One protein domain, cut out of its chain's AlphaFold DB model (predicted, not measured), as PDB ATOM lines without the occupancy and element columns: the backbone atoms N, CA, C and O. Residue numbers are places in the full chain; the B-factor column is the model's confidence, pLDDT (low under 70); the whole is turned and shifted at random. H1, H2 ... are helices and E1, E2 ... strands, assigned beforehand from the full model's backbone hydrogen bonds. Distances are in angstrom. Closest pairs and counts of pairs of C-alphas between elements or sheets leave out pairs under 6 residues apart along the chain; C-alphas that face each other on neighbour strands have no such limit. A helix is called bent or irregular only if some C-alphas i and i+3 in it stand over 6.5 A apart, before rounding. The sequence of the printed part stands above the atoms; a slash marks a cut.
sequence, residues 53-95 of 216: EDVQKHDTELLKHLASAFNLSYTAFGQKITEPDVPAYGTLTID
ATOM      1  N   GLU A  53     268.686 248.302 208.025       88.75
ATOM      2  CA  GLU A  53     267.254 248.426 207.761       88.75
ATOM      3  C   GLU A  53     266.970 249.040 206.384       88.75
ATOM      4  O   GLU A  53     266.057 248.592 205.690       88.75
ATOM      5  N   ASP A  54     267.761 250.026 205.950       87.38
ATOM      6  CA  ASP A  54     267.618 250.627 204.620       87.38
ATOM      7  C   ASP A  54     267.903 249.614 203.506       87.38
ATOM      8  O   ASP A  54     267.161 249.559 202.521       87.38
ATOM      9  N   VAL A  55     268.951 248.794 203.664       87.50
ATOM     10  CA  VAL A  55     269.287 247.726 202.708       87.50
ATOM     11  C   VAL A  55     268.196 246.661 202.698       87.50
ATOM     12  O   VAL A  55     267.682 246.324 201.635       87.50
ATOM     13  N   GLN A  56     267.781 246.186 203.875       91.88
ATOM     14  CA  GLN A  56     266.718 245.191 203.999       91.88
ATOM     15  C   GLN A  56     265.421 245.675 203.346       91.88
ATOM     16  O   GLN A  56     264.788 244.946 202.582       91.88
ATOM     17  N   LYS A  57     265.036 246.930 203.590       92.25
ATOM     18  CA  LYS A  57     263.866 247.549 202.962       92.25
ATOM     19  C   LYS A  57     264.031 247.643 201.448       92.25
ATOM     20  O   LYS A  57     263.101 247.298 200.721       92.25
ATOM     21  N   HIS A  58     265.188 248.098 200.969       91.62
ATOM     22  CA  HIS A  58     265.465 248.209 199.540       91.62
ATOM     23  C   HIS A  58     265.348 246.858 198.828       91.62
ATOM     24  O   HIS A  58     264.602 246.755 197.857       91.62
ATOM     25  N   ASP A  59     266.020 245.827 199.340       93.19
ATOM     26  CA  ASP A  59     265.991 244.475 198.774       93.19
ATOM     27  C   ASP A  59     264.585 243.875 198.852       93.19
ATOM     28  O   ASP A  59     264.117 243.238 197.902       93.19
ATOM     29  N   THR A  60     263.870 244.162 199.948       95.38
ATOM     30  CA  THR A  60     262.469 243.772 200.104       95.38
ATOM     31  C   THR A  60     261.636 244.316 198.950       95.38
ATOM     32  O   THR A  60     261.017 243.527 198.239       95.38
ATOM     33  N   GLU A  61     261.648 245.635 198.724       95.25
ATOM     34  CA  GLU A  61     260.901 246.285 197.638       95.25
ATOM     35  C   GLU A  61     261.367 245.842 196.248       95.25
ATOM     36  O   GLU A  61     260.539 245.599 195.365       95.25
ATOM     37  N   LEU A  62     262.681 245.702 196.051       94.06
ATOM     38  CA  LEU A  62     263.277 245.335 194.772       94.06
ATOM     39  C   LEU A  62     262.738 243.994 194.276       94.06
ATOM     40  O   LEU A  62     262.416 243.869 193.097       94.06
ATOM     41  N   LEU A  63     262.597 243.001 195.153       96.25
ATOM     42  CA  LEU A  63     262.187 241.652 194.755       96.25
ATOM     43  C   LEU A  63     260.669 241.427 194.758       96.25
ATOM     44  O   LEU A  63     260.213 240.427 194.198       96.25
ATOM     45  N   LYS A  64     259.866 242.364 195.290       95.06
ATOM     46  CA  LYS A  64     258.392 242.248 195.294       95.06
ATOM     47  C   LYS A  64     257.818 241.986 193.907       95.06
ATOM     48  O   LYS A  64     256.955 241.127 193.753       95.06
ATOM     49  N   HIS A  65     258.296 242.702 192.890       95.69
ATOM     50  CA  HIS A  65     257.766 242.556 191.533       95.69
ATOM     51  C   HIS A  65     258.010 241.151 190.956       95.69
ATOM     52  O   HIS A  65     257.154 240.636 190.241       95.69
ATOM     53  N   LEU A  66     259.138 240.516 191.297       95.62
ATOM     54  CA  LEU A  66     259.446 239.148 190.880       95.62
ATOM     55  C   LEU A  66     258.552 238.142 191.605       95.62
ATOM     56  O   LEU A  66     257.991 237.263 190.955       95.62
ATOM     57  N   ALA A  67     258.368 238.295 192.921       95.38
ATOM     58  CA  ALA A  67     257.459 237.439 193.684       95.38
ATOM     59  C   ALA A  67     256.042 237.456 193.085       95.38
ATOM     60  O   ALA A  67     255.461 236.397 192.848       95.38
ATOM     61  N   SER A  68     255.535 238.642 192.734       93.12
ATOM     62  CA  SER A  68     254.242 238.792 192.059       93.12
ATOM     63  C   SER A  68     254.226 238.171 190.660       93.12
ATOM     64  O   SER A  68     253.288 237.453 190.322       93.12
ATOM     65  N   ALA A  69     255.257 238.414 189.843       96.06
ATOM     66  CA  ALA A  69     255.316 237.925 188.462       96.06
ATOM     67  C   ALA A  69     255.314 236.390 188.362       96.06
ATOM     68  O   ALA A  69     254.771 235.839 187.408       96.06
ATOM     69  N   PHE A  70     255.896 235.706 189.351       96.00
ATOM     70  CA  PHE A  70     255.974 234.245 189.398       96.00
ATOM     71  C   PHE A  70     254.946 233.594 190.338       96.00
ATOM     72  O   PHE A  70     254.980 232.378 190.519       96.00
ATOM     73  N   ASN A  71     254.027 234.376 190.919       95.62
ATOM     74  CA  ASN A  71     253.052 233.920 191.915       95.62
ATOM     75  C   ASN A  71     253.708 233.137 193.072       95.62
ATOM     76  O   ASN A  71     253.362 231.988 193.359       95.62
ATOM     77  N   LEU A  72     254.708 233.752 193.703       96.12
ATOM     78  CA  LEU A  72     255.420 233.208 194.855       96.12
ATOM     79  C   LEU A  72     254.930 233.879 196.139       96.12
ATOM     80  O   LEU A  72     254.736 235.093 196.188       96.12
ATOM     81  N   SER A  73     254.809 233.093 197.206       95.88
ATOM     82  CA  SER A  73     254.750 233.637 198.563       95.88
ATOM     83  C   SER A  73     256.089 234.295 198.889       95.88
ATOM     84  O   SER A  73     257.134 233.805 198.459       95.88
ATOM     85  N   TYR A  74     256.076 235.408 199.618       96.56
ATOM     86  CA  TYR A  74     257.287 236.181 199.879       96.56
ATOM     87  C   TYR A  74     257.482 236.450 201.368       96.56
ATOM     88  O   TYR A  74     256.620 237.043 202.022       96.56
ATOM     89  N   THR A  75     258.645 236.045 201.872       96.31
ATOM     90  CA  THR A  75     259.133 236.344 203.220       96.31
ATOM     91  C   THR A  75     260.480 237.050 203.109       96.31
ATOM     92  O   THR A  75     261.375 236.576 202.410       96.31
ATOM     93  N   ALA A  76     260.642 238.170 203.803       95.75
ATOM     94  CA  ALA A  76     261.874 238.946 203.807       95.75
ATOM     95  C   ALA A  76     262.286 239.284 205.239       95.75
ATOM     96  O   ALA A  76     261.499 239.872 205.977       95.75
ATOM     97  N   PHE A  77     263.504 238.899 205.629       94.50
ATOM     98  CA  PHE A  77     264.109 239.221 206.931       94.50
ATOM     99  C   PHE A  77     263.182 238.885 208.114       94.50
ATOM    100  O   PHE A  77     262.916 239.700 208.997       94.50
ATOM    101  N   GLY A  78     262.604 237.680 208.078       91.25
ATOM    102  CA  GLY A  78     261.661 237.187 209.087       91.25
ATOM    103  C   GLY A  78     260.237 237.753 209.000       91.25
ATOM    104  O   GLY A  78     259.363 237.286 209.728       91.25
ATOM    105  N   GLN A  79     259.962 238.708 208.106       93.31
ATOM    106  CA  GLN A  79     258.630 239.285 207.910       93.31
ATOM    107  C   GLN A  79     257.919 238.665 206.709       93.31
ATOM    108  O   GLN A  79     258.476 238.556 205.616       93.31
ATOM    109  N   LYS A  80     256.656 238.278 206.897       93.12
ATOM    110  CA  LYS A  80     255.808 237.786 205.810       93.12
ATOM    111  C   LYS A  80     255.265 238.979 205.020       93.12
ATOM    112  O   LYS A  80     254.563 239.812 205.579       93.12
ATOM    113  N   ILE A  81     255.612 239.061 203.737       94.75
ATOM    114  CA  ILE A  81     255.276 240.200 202.869       94.75
ATOM    115  C   ILE A  81     253.977 239.954 202.105       94.75
ATOM    116  O   ILE A  81     253.179 240.867 201.923       94.75
ATOM    117  N   THR A  82     253.756 238.723 201.646       91.06
ATOM    118  CA  THR A  82     252.482 238.315 201.036       91.06
ATOM    119  C   THR A  82     251.480 237.905 202.107       91.06
ATOM    120  O   THR A  82     251.846 237.193 203.045       91.06
ATOM    121  N   GLU A  83     250.214 238.275 201.922       84.62
ATOM    122  CA  GLU A  83     249.120 237.901 202.825       84.62
ATOM    123  C   GLU A  83     249.068 236.383 203.100       84.62
ATOM    124  O   GLU A  83     249.422 235.568 202.235       84.62
ATOM    125  N   PRO A  84     248.647 235.966 204.307       75.69
ATOM    126  CA  PRO A  84     248.373 234.566 204.598       75.69
ATOM    127  C   PRO A  84     247.340 233.961 203.641       75.69
ATOM    128  O   PRO A  84     246.451 234.648 203.148       75.69
ATOM    129  N   ASP A  85     247.474 232.657 203.388       79.25
ATOM    130  CA  ASP A  85     246.477 231.835 202.687       79.25
ATOM    131  C   ASP A  85     246.180 232.203 201.220       79.25
ATOM    132  O   ASP A  85     245.237 231.685 200.620       79.25
ATOM    133  N   VAL A  86     247.028 233.025 200.594       82.69
ATOM    134  CA  VAL A  86     247.021 233.234 199.140       82.69
ATOM    135  C   VAL A  86     247.704 232.044 198.444       82.69
ATOM    136  O   VAL A  86     248.862 231.747 198.758       82.69
ATOM    137  N   PRO A  87     247.046 231.352 197.489       88.88
ATOM    138  CA  PRO A  87     247.664 230.256 196.750       88.88
ATOM    139  C   PRO A  87     248.875 230.725 195.935       88.88
ATOM    140  O   PRO A  87     248.742 231.543 195.026       88.88
ATOM    141  N   ALA A  88     250.043 230.154 196.220       92.81
ATOM    142  CA  ALA A  88     251.292 230.443 195.524       92.81
ATOM    143  C   ALA A  88     251.885 229.166 194.911       92.81
ATOM    144  O   ALA A  88     251.723 228.072 195.450       92.81
ATOM    145  N   TYR A  89     252.612 229.306 193.802       95.31
ATOM    146  CA  TYR A  89     253.333 228.200 193.161       95.31
ATOM    147  C   TYR A  89     254.657 227.857 193.858       95.31
ATOM    148  O   TYR A  89     255.238 226.807 193.592       95.31
ATOM    149  N   GLY A  90     255.129 228.722 194.756       94.31
ATOM    150  CA  GLY A  90     256.350 228.512 195.525       94.31
ATOM    151  C   GLY A  90     256.597 229.614 196.551       94.31
ATOM    152  O   GLY A  90     255.697 230.394 196.886       94.31
ATOM    153  N   THR A  91     257.834 229.686 197.040       94.19
ATOM    154  CA  THR A  91     258.257 230.661 198.052       94.19
ATOM    155  C   THR A  91     259.563 231.326 197.642       94.19
ATOM    156  O   THR A  91     260.518 230.654 197.258       94.19
ATOM    157  N   LEU A  92     259.594 232.650 197.757       95.94
ATOM    158  CA  LEU A  92     260.803 233.453 197.787       95.94
ATOM    159  C   LEU A  92     261.081 233.819 199.247       95.94
ATOM    160  O   LEU A  92     260.233 234.417 199.908       95.94
ATOM    161  N   THR A  93     262.272 233.483 199.731       95.75
ATOM    162  CA  THR A  93     262.738 233.899 201.056       95.75
ATOM    163  C   THR A  93     264.053 234.637 200.903       95.75
ATOM    164  O   THR A  93     264.985 234.102 200.302       95.75
ATOM    165  N   ILE A  94     264.130 235.844 201.458       94.94
ATOM    166  CA  ILE A  94     265.397 236.545 201.660       94.94
ATOM    167  C   ILE A  94     265.670 236.698 203.147       94.94
ATOM    168  O   ILE A  94     264.756 236.942 203.937       94.94
ATOM    169  N   ASP A  95     266.930 236.527 203.515       92.69
ATOM    170  CA  ASP A  95     267.389 236.582 204.894       92.69
ATOM    171  C   ASP A  95     268.829 237.101 204.944       92.69
ATOM    172  O   ASP A  95     269.515 237.195 203.920       92.69
TER     173      ASP A  95
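This is residues 53 to 95 of the 216 residues of an uncharacterized protein of Phlebia centrifuga (UniProt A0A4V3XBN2). One long, kinked helix, H1, lies alongside a small ribbon of two parallel strands, E1 and E2, and the chain folds back after H1 to enter E1. A long loop, residues 77 to 89, brings the chain from the end of E1 back to the start of E2. The printed part has 43 residues with one named helix and two named strands, in the order H1, E1, E2, and its class is mixed, helices and strands. The sheet has the order E1, E2 and is parallel. The whole is compact, with a radius of gyration of the C-alphas of 9.8 A, yet elongated in outline, with spans of 29 by 18 by 13 A.

H1 is residues 53 to 69, from C-alpha 53 at (267.254, 248.426, 207.761) to C-alpha 69 at (255.316, 237.925, 188.462), 25.0 A from first to last C-alpha. H1 has a kink of 29 degrees near residue 62. It is irregular, but only just: C-alphas 62 and 65 are 7.0 A apart. E1 is residues 72 to 76, 12.4 A long, and begins at C-alpha 72, (255.420, 233.208, 194.855). E2 is residues 90 to 94, 13.6 A long, and ends at C-alpha 94, (265.397, 236.545, 201.660).

In the backbone of H1, 11 of 13 O i to N i+4 pairs are within hydrogen-bond range. The closest C-alphas of H1 and E1 are those of Thr 60 and Ala 76, 6.1 A apart. The closest C-alphas of H1 and E2 are those of Ala 67 and Leu 92, 6.6 A apart. E1 and E2 are parallel neighbours, with 18 degrees between their N-to-C directions. The C-alphas of Ser 73 and Thr 91 face each other at 4.6 A. Across this pair, N 92 and O 73 are 2.8 A apart and N 73 and O 90 are 2.9 A apart, both within hydrogen-bond range. Residues 75 to 76 of E1 also form a short antiparallel pairing with residues 79 to 80.

The two C-alphas farthest apart are those of Asp 54 and Pro 87, 29.6 A. The first and last printed C-alphas, of Glu 53 and Asp 95, are 12.2 A apart. The printed part has no cut. The link from H1 to E1 has 2 residues and is tight, while the link from E1 to E2 has 13 residues and is long. The mean pLDDT of the printed part is 92.6, and no printed residue is under 70.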